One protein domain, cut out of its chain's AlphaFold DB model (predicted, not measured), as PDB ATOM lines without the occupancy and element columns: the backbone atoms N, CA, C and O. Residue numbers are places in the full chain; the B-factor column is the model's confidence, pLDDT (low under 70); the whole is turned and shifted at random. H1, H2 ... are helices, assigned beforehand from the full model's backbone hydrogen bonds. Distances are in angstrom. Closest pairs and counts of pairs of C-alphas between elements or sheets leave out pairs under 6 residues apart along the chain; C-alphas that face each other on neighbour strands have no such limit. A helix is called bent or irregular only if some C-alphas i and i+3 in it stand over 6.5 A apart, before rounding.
ATOM      1  N   LYS A 103       6.254 -51.456  23.458       93.25
ATOM      2  CA  LYS A 103       7.595 -51.989  23.204       93.25
ATOM      3  C   LYS A 103       7.518 -53.072  22.134       93.25
ATOM      4  O   LYS A 103       6.692 -53.976  22.218       93.25
ATOM      5  N   THR A 104       8.408 -53.002  21.152       90.50
ATOM      6  CA  THR A 104       8.534 -54.010  20.097       90.50
ATOM      7  C   THR A 104      10.005 -54.218  19.741       90.50
ATOM      8  O   THR A 104      10.773 -53.255  19.769       90.50
ATOM      9  N   PRO A 105      10.419 -55.452  19.407       90.75
ATOM     10  CA  PRO A 105      11.766 -55.713  18.905       90.75
ATOM     11  C   PRO A 105      11.951 -55.283  17.438       90.75
ATOM     12  O   PRO A 105      13.068 -55.313  16.932       90.75
ATOM     13  N   VAL A 106      10.870 -54.919  16.737       92.38
ATOM     14  CA  VAL A 106      10.885 -54.596  15.305       92.38
ATOM     15  C   VAL A 106      11.039 -53.091  15.093       92.38
ATOM     16  O   VAL A 106      10.337 -52.293  15.713       92.38
ATOM     17  N   ALA A 107      11.934 -52.703  14.183       91.69
ATOM     18  CA  ALA A 107      12.093 -51.315  13.765       91.69
ATOM     19  C   ALA A 107      10.969 -50.878  12.809       91.69
ATOM     20  O   ALA A 107      10.516 -51.656  11.969       91.69
ATOM     21  N   PHE A 108      10.557 -49.613  12.900       93.38
ATOM     22  CA  PHE A 108       9.573 -49.014  11.997       93.38
ATOM     23  C   PHE A 108      10.214 -47.995  11.056       93.38
ATOM     24  O   PHE A 108      11.209 -47.361  11.399       93.38
ATOM     25  N   PHE A 109       9.589 -47.793   9.894       93.94
ATOM     26  CA  PHE A 109      10.011 -46.781   8.922       93.94
ATOM     27  C   PHE A 109       9.650 -45.351   9.331       93.94
ATOM     28  O   PHE A 109      10.337 -44.411   8.939       93.94
ATOM     29  N   HIS A 110       8.582 -45.174  10.114       93.38
ATOM     30  CA  HIS A 110       8.106 -43.857  10.526       93.38
ATOM     31  C   HIS A 110       8.179 -43.678  12.044       93.38
ATOM     32  O   HIS A 110       8.103 -44.629  12.830       93.38
ATOM     33  N   LYS A 111       8.342 -42.418  12.456       93.44
ATOM     34  CA  LYS A 111       8.441 -42.023  13.860       93.44
ATOM     35  C   LYS A 111       7.201 -42.472  14.631       93.44
ATOM     36  O   LYS A 111       6.076 -42.237  14.198       93.44
ATOM     37  N   ASN A 112       7.430 -43.080  15.792       94.75
ATOM     38  CA  ASN A 112       6.398 -43.498  16.740       94.75
ATOM     39  C   ASN A 112       5.323 -44.443  16.159       94.75
ATOM     40  O   ASN A 112       4.247 -44.568  16.741       94.75
ATOM     41  N   SER A 113       5.598 -45.169  15.066       94.75
ATOM     42  CA  SER A 113       4.627 -46.105  14.467       94.75
ATOM     43  C   SER A 113       4.191 -47.247  15.386       94.75
ATOM     44  O   SER A 113       3.135 -47.827  15.151       94.75
ATOM     45  N   ALA A 114       4.927 -47.531  16.465       93.88
ATOM     46  CA  ALA A 114       4.459 -48.408  17.540       93.88
ATOM     47  C   ALA A 114       3.074 -47.987  18.080       93.88
ATOM     48  O   ALA A 114       2.273 -48.836  18.461       93.88
ATOM     49  N   GLY A 115       2.766 -46.684  18.053       93.00
ATOM     50  CA  GLY A 115       1.473 -46.136  18.457       93.00
ATOM     51  C   GLY A 115       0.305 -46.527  17.546       93.00
ATOM     52  O   GLY A 115      -0.844 -46.415  17.959       93.00
ATOM     53  N   LEU A 116       0.544 -47.060  16.342       92.31
ATOM     54  CA  LEU A 116      -0.536 -47.589  15.495       92.31
ATOM     55  C   LEU A 116      -1.273 -48.764  16.157       92.31
ATOM     56  O   LEU A 116      -2.437 -49.011  15.842       92.31
ATOM     57  N   ALA A 117      -0.640 -49.448  17.117       92.38
ATOM     58  CA  ALA A 117      -1.285 -50.481  17.923       92.38
ATOM     59  C   ALA A 117      -2.531 -49.962  18.658       92.38
ATOM     60  O   ALA A 117      -3.488 -50.707  18.842       92.38
ATOM     61  N   TYR A 118      -2.549 -48.681  19.027       88.88
ATOM     62  CA  TYR A 118      -3.695 -48.051  19.668       88.88
ATOM     63  C   TYR A 118      -4.917 -47.996  18.742       88.88
ATOM     64  O   TYR A 118      -6.013 -48.402  19.119       88.88
ATOM     65  N   GLN A 119      -4.727 -47.570  17.491       89.12
ATOM     66  CA  GLN A 119      -5.810 -47.529  16.505       89.12
ATOM     67  C   GLN A 119      -6.294 -48.941  16.146       89.12
ATOM     68  O   GLN A 119      -7.494 -49.162  15.988       89.12
ATOM     69  N   ALA A 120      -5.373 -49.906  16.060       91.31
ATOM     70  CA  ALA A 120      -5.717 -51.309  15.833       91.31
ATOM     71  C   ALA A 120      -6.559 -51.890  16.983       91.31
ATOM     72  O   ALA A 120      -7.526 -52.614  16.738       91.31
ATOM     73  N   GLU A 121      -6.218 -51.554  18.227       91.06
ATOM     74  CA  GLU A 121      -6.966 -51.986  19.405       91.06
ATOM     75  C   GLU A 121      -8.371 -51.373  19.440       91.06
ATOM     76  O   GLU A 121      -9.335 -52.116  19.620       91.06
ATOM     77  N   GLU A 122      -8.542 -50.075  19.173       86.81
ATOM     78  CA  GLU A 122      -9.895 -49.494  19.107       86.81
ATOM     79  C   GLU A 122     -10.734 -50.067  17.980       86.81
ATOM     80  O   GLU A 122     -11.912 -50.361  18.183       86.81
ATOM     81  N   ALA A 123     -10.141 -50.283  16.802       88.62
ATOM     82  CA  ALA A 123     -10.842 -50.942  15.708       88.62
ATOM     83  C   ALA A 123     -11.342 -52.324  16.154       88.62
ATOM     84  O   ALA A 123     -12.511 -52.663  15.956       88.62
ATOM     85  N   ARG A 124     -10.491 -53.099  16.842       92.19
ATOM     86  CA  ARG A 124     -10.864 -54.395  17.418       92.19
ATOM     87  C   ARG A 124     -11.997 -54.267  18.439       92.19
ATOM     88  O   ARG A 124     -12.870 -55.135  18.468       92.19
ATOM     89  N   GLN A 125     -11.980 -53.249  19.297       89.69
ATOM     90  CA  GLN A 125     -13.024 -53.037  20.307       89.69
ATOM     91  C   GLN A 125     -14.358 -52.630  19.674       89.69
ATOM     92  O   GLN A 125     -15.382 -53.223  20.007       89.69
ATOM     93  N   CYS A 126     -14.344 -51.721  18.699       87.62
ATOM     94  CA  CYS A 126     -15.537 -51.318  17.952       87.62
ATOM     95  C   CYS A 126     -16.184 -52.513  17.238       87.62
ATOM     96  O   CYS A 126     -17.390 -52.719  17.348       87.62
ATOM     97  N   ILE A 127     -15.377 -53.351  16.574       89.62
ATOM     98  CA  ILE A 127     -15.863 -54.566  15.902       89.62
ATOM     99  C   ILE A 127     -16.502 -55.528  16.910       89.62
ATOM    100  O   ILE A 127     -17.588 -56.043  16.659       89.62
ATOM    101  N   LYS A 128     -15.867 -55.752  18.071       91.44
ATOM    102  CA  LYS A 128     -16.438 -56.608  19.126       91.44
ATOM    103  C   LYS A 128     -17.735 -56.048  19.710       91.44
ATOM    104  O   LYS A 128     -18.603 -56.829  20.084       91.44
ATOM    105  N   ALA A 129     -17.863 -54.727  19.783       90.88
ATOM    106  CA  ALA A 129     -19.070 -54.044  20.238       90.88
ATOM    107  C   ALA A 129     -20.182 -53.990  19.169       90.88
ATOM    108  O   ALA A 129     -21.290 -53.556  19.470       90.88
ATOM    109  N   GLY A 130     -19.909 -54.425  17.932       90.31
ATOM    110  CA  GLY A 130     -20.857 -54.349  16.818       90.31
ATOM    111  C   GLY A 130     -21.063 -52.931  16.275       90.31
ATOM    112  O   GLY A 130     -22.047 -52.680  15.581       90.31
ATOM    113  N   TRP A 131     -20.162 -51.995  16.583       86.50
ATOM    114  CA  TRP A 131     -20.246 -50.615  16.109       86.50
ATOM    115  C   TRP A 131     -19.813 -50.517  14.643       86.50
ATOM    116  O   TRP A 131     -18.756 -51.015  14.254       86.50
ATOM    117  N   MET A 132     -20.626 -49.852  13.818       71.00
ATOM    118  CA  MET A 132     -20.313 -49.583  12.409       71.00
ATOM    119  C   MET A 132     -19.764 -48.164  12.210       71.00
ATOM    120  O   MET A 132     -19.949 -47.287  13.051       71.00
ATOM    121  N   SER A 133     -19.114 -47.926  11.065       57.03
ATOM    122  CA  SER A 133     -18.363 -46.706  10.704       57.03
ATOM    123  C   SER A 133     -19.050 -45.354  10.990       57.03
ATOM    124  O   SER A 133     -18.355 -44.348  11.111       57.03
ATOM    125  N   ASN A 134     -20.381 -45.286  11.087       47.09
ATOM    126  CA  ASN A 134     -21.075 -44.038  11.427       47.09
ATOM    127  C   ASN A 134     -20.948 -43.656  12.911       47.09
ATOM    128  O   ASN A 134     -21.071 -42.480  13.243       47.09
ATOM    129  N   GLU A 135     -20.651 -44.615  13.791       45.75
ATOM    130  CA  GLU A 135     -20.347 -44.368  15.208       45.75
ATOM    131  C   GLU A 135     -18.836 -44.242  15.466       45.75
ATOM    132  O   GLU A 135     -18.423 -43.692  16.484       45.75
ATOM    133  N   PHE A 136     -17.997 -44.645  14.504       41.50
ATOM    134  CA  PHE A 136     -16.530 -44.558  14.583       41.50
ATOM    135  C   PHE A 136     -16.014 -43.127  14.758       41.50
ATOM    136  O   PHE A 136     -15.013 -42.916  15.438       41.50
ATOM    137  N   PHE A 137     -16.699 -42.126  14.197       41.41
ATOM    138  CA  PHE A 137     -16.270 -40.726  14.320       41.41
ATOM    139  C   PHE A 137     -16.409 -40.171  15.749       41.41
ATOM    140  O   PHE A 137     -15.777 -39.171  16.083       41.41
ATOM    141  N   LEU A 138     -17.199 -40.827  16.607       38.53
ATOM    142  CA  LEU A 138     -17.313 -40.500  18.032       38.53
ATOM    143  C   LEU A 138     -16.313 -41.280  18.903       38.53
ATOM    144  O   LEU A 138     -16.094 -40.912  20.058       38.53
ATOM    145  N   VAL A 139     -15.663 -42.309  18.345       35.31
ATOM    146  CA  VAL A 139     -14.759 -43.241  19.043       35.31
ATOM    147  C   VAL A 139     -13.318 -43.075  18.552       35.31
ATOM    148  O   VAL A 139     -12.519 -43.996  18.523       35.31
ATOM    149  N   LEU A 140     -12.923 -41.839  18.260       38.19
ATOM    150  CA  LEU A 140     -11.577 -41.395  18.624       38.19
ATOM    151  C   LEU A 140     -11.665 -40.812  20.037       38.19
ATOM    152  O   LEU A 140     -11.392 -39.638  20.296       38.19
ATOM    153  N   ARG A 141     -12.104 -41.658  20.982       39.38
ATOM    154  CA  ARG A 141     -11.618 -41.524  22.352       39.38
ATOM    155  C   ARG A 141     -10.112 -41.670  22.238       39.38
ATOM    156  O   ARG A 141      -9.638 -42.560  21.543       39.38
ATOM    157  N   TRP A 142      -9.391 -40.745  22.851       41.72
ATOM    158  CA  TRP A 142      -7.960 -40.855  23.057       41.72
ATOM    159  C   TRP A 142      -7.623 -42.256  23.550       41.72
ATOM    160  O   TRP A 142      -7.829 -42.591  24.711       41.72
ATOM    161  N   VAL A 143      -7.155 -43.084  22.633       31.92
ATOM    162  CA  VAL A 143      -6.511 -44.338  22.959       31.92
ATOM    163  C   VAL A 143      -5.160 -43.920  23.485       31.92
ATOM    164  O   VAL A 143      -4.371 -43.325  22.752       31.92
ATOM    165  N   ALA A 144      -4.952 -44.170  24.768       31.33
ATOM    166  CA  ALA A 144      -3.898 -43.579  25.578       31.33
ATOM    167  C   ALA A 144      -4.124 -42.094  25.915       31.33
ATOM    168  O   ALA A 144      -3.323 -41.238  25.554       31.33
ATOM    169  N   PHE A 145      -5.180 -41.821  26.685       35.38
ATOM    170  CA  PHE A 145      -5.084 -40.970  27.877       35.38
ATOM    171  C   PHE A 145      -5.738 -41.667  29.068       35.38
ATOM    172  O   PHE A 145      -6.872 -42.169  28.900       35.38
TER     173      PHE A 145
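AT A GLANCE: This is residues 103 to 145 of the 145 residues of the protein "Trans-1,2-dihydrobenzene-1,2-diol dehydrogenase-like Protein" of Tribolium castaneum (UniProt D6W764). An unnamed loop, residues 103 to 112, leads into one long helix, H1, which makes most of the length; beyond it the chain turns through the very short H2, and residues 137 to 145 fold back loosely. The printed part has 43 residues with two named helices, H1 then H2, and no named strand; the class is all helix, though under half of the residues are in named elements. The whole is loose, with a radius of gyration of the C-alphas of 12.4 A, and elongated, spanning 33 by 18 by 17 A.

IN THESE COORDINATES: H1, residues 113 to 128, runs 24.0 A from C-alpha 113 at (4.627, -46.105, 14.467) to C-alpha 128 at (-16.438, -56.608, 19.126). It is neither bent nor irregular, but only just: C-alphas 114 and 117 are 6.1 A apart. H2, residues 133 to 136, ends at C-alpha 136 at (-16.530, -44.558, 14.583).

HOW THE PARTS SIT: H1 and H2 are close but not clearly touching; their closest C-alphas, of Cys 126 and Phe 136, are 7.6 A apart. In H1, 9 of 12 O i to N i+4 pairs are within hydrogen-bond range; H2 is too short for such a pair.

THE WHOLE: Residues 107 to 113 stand free. The link from H1 to H2 is tight, and the printed part has no cut. Residues 133 to 145 have pLDDT under 70.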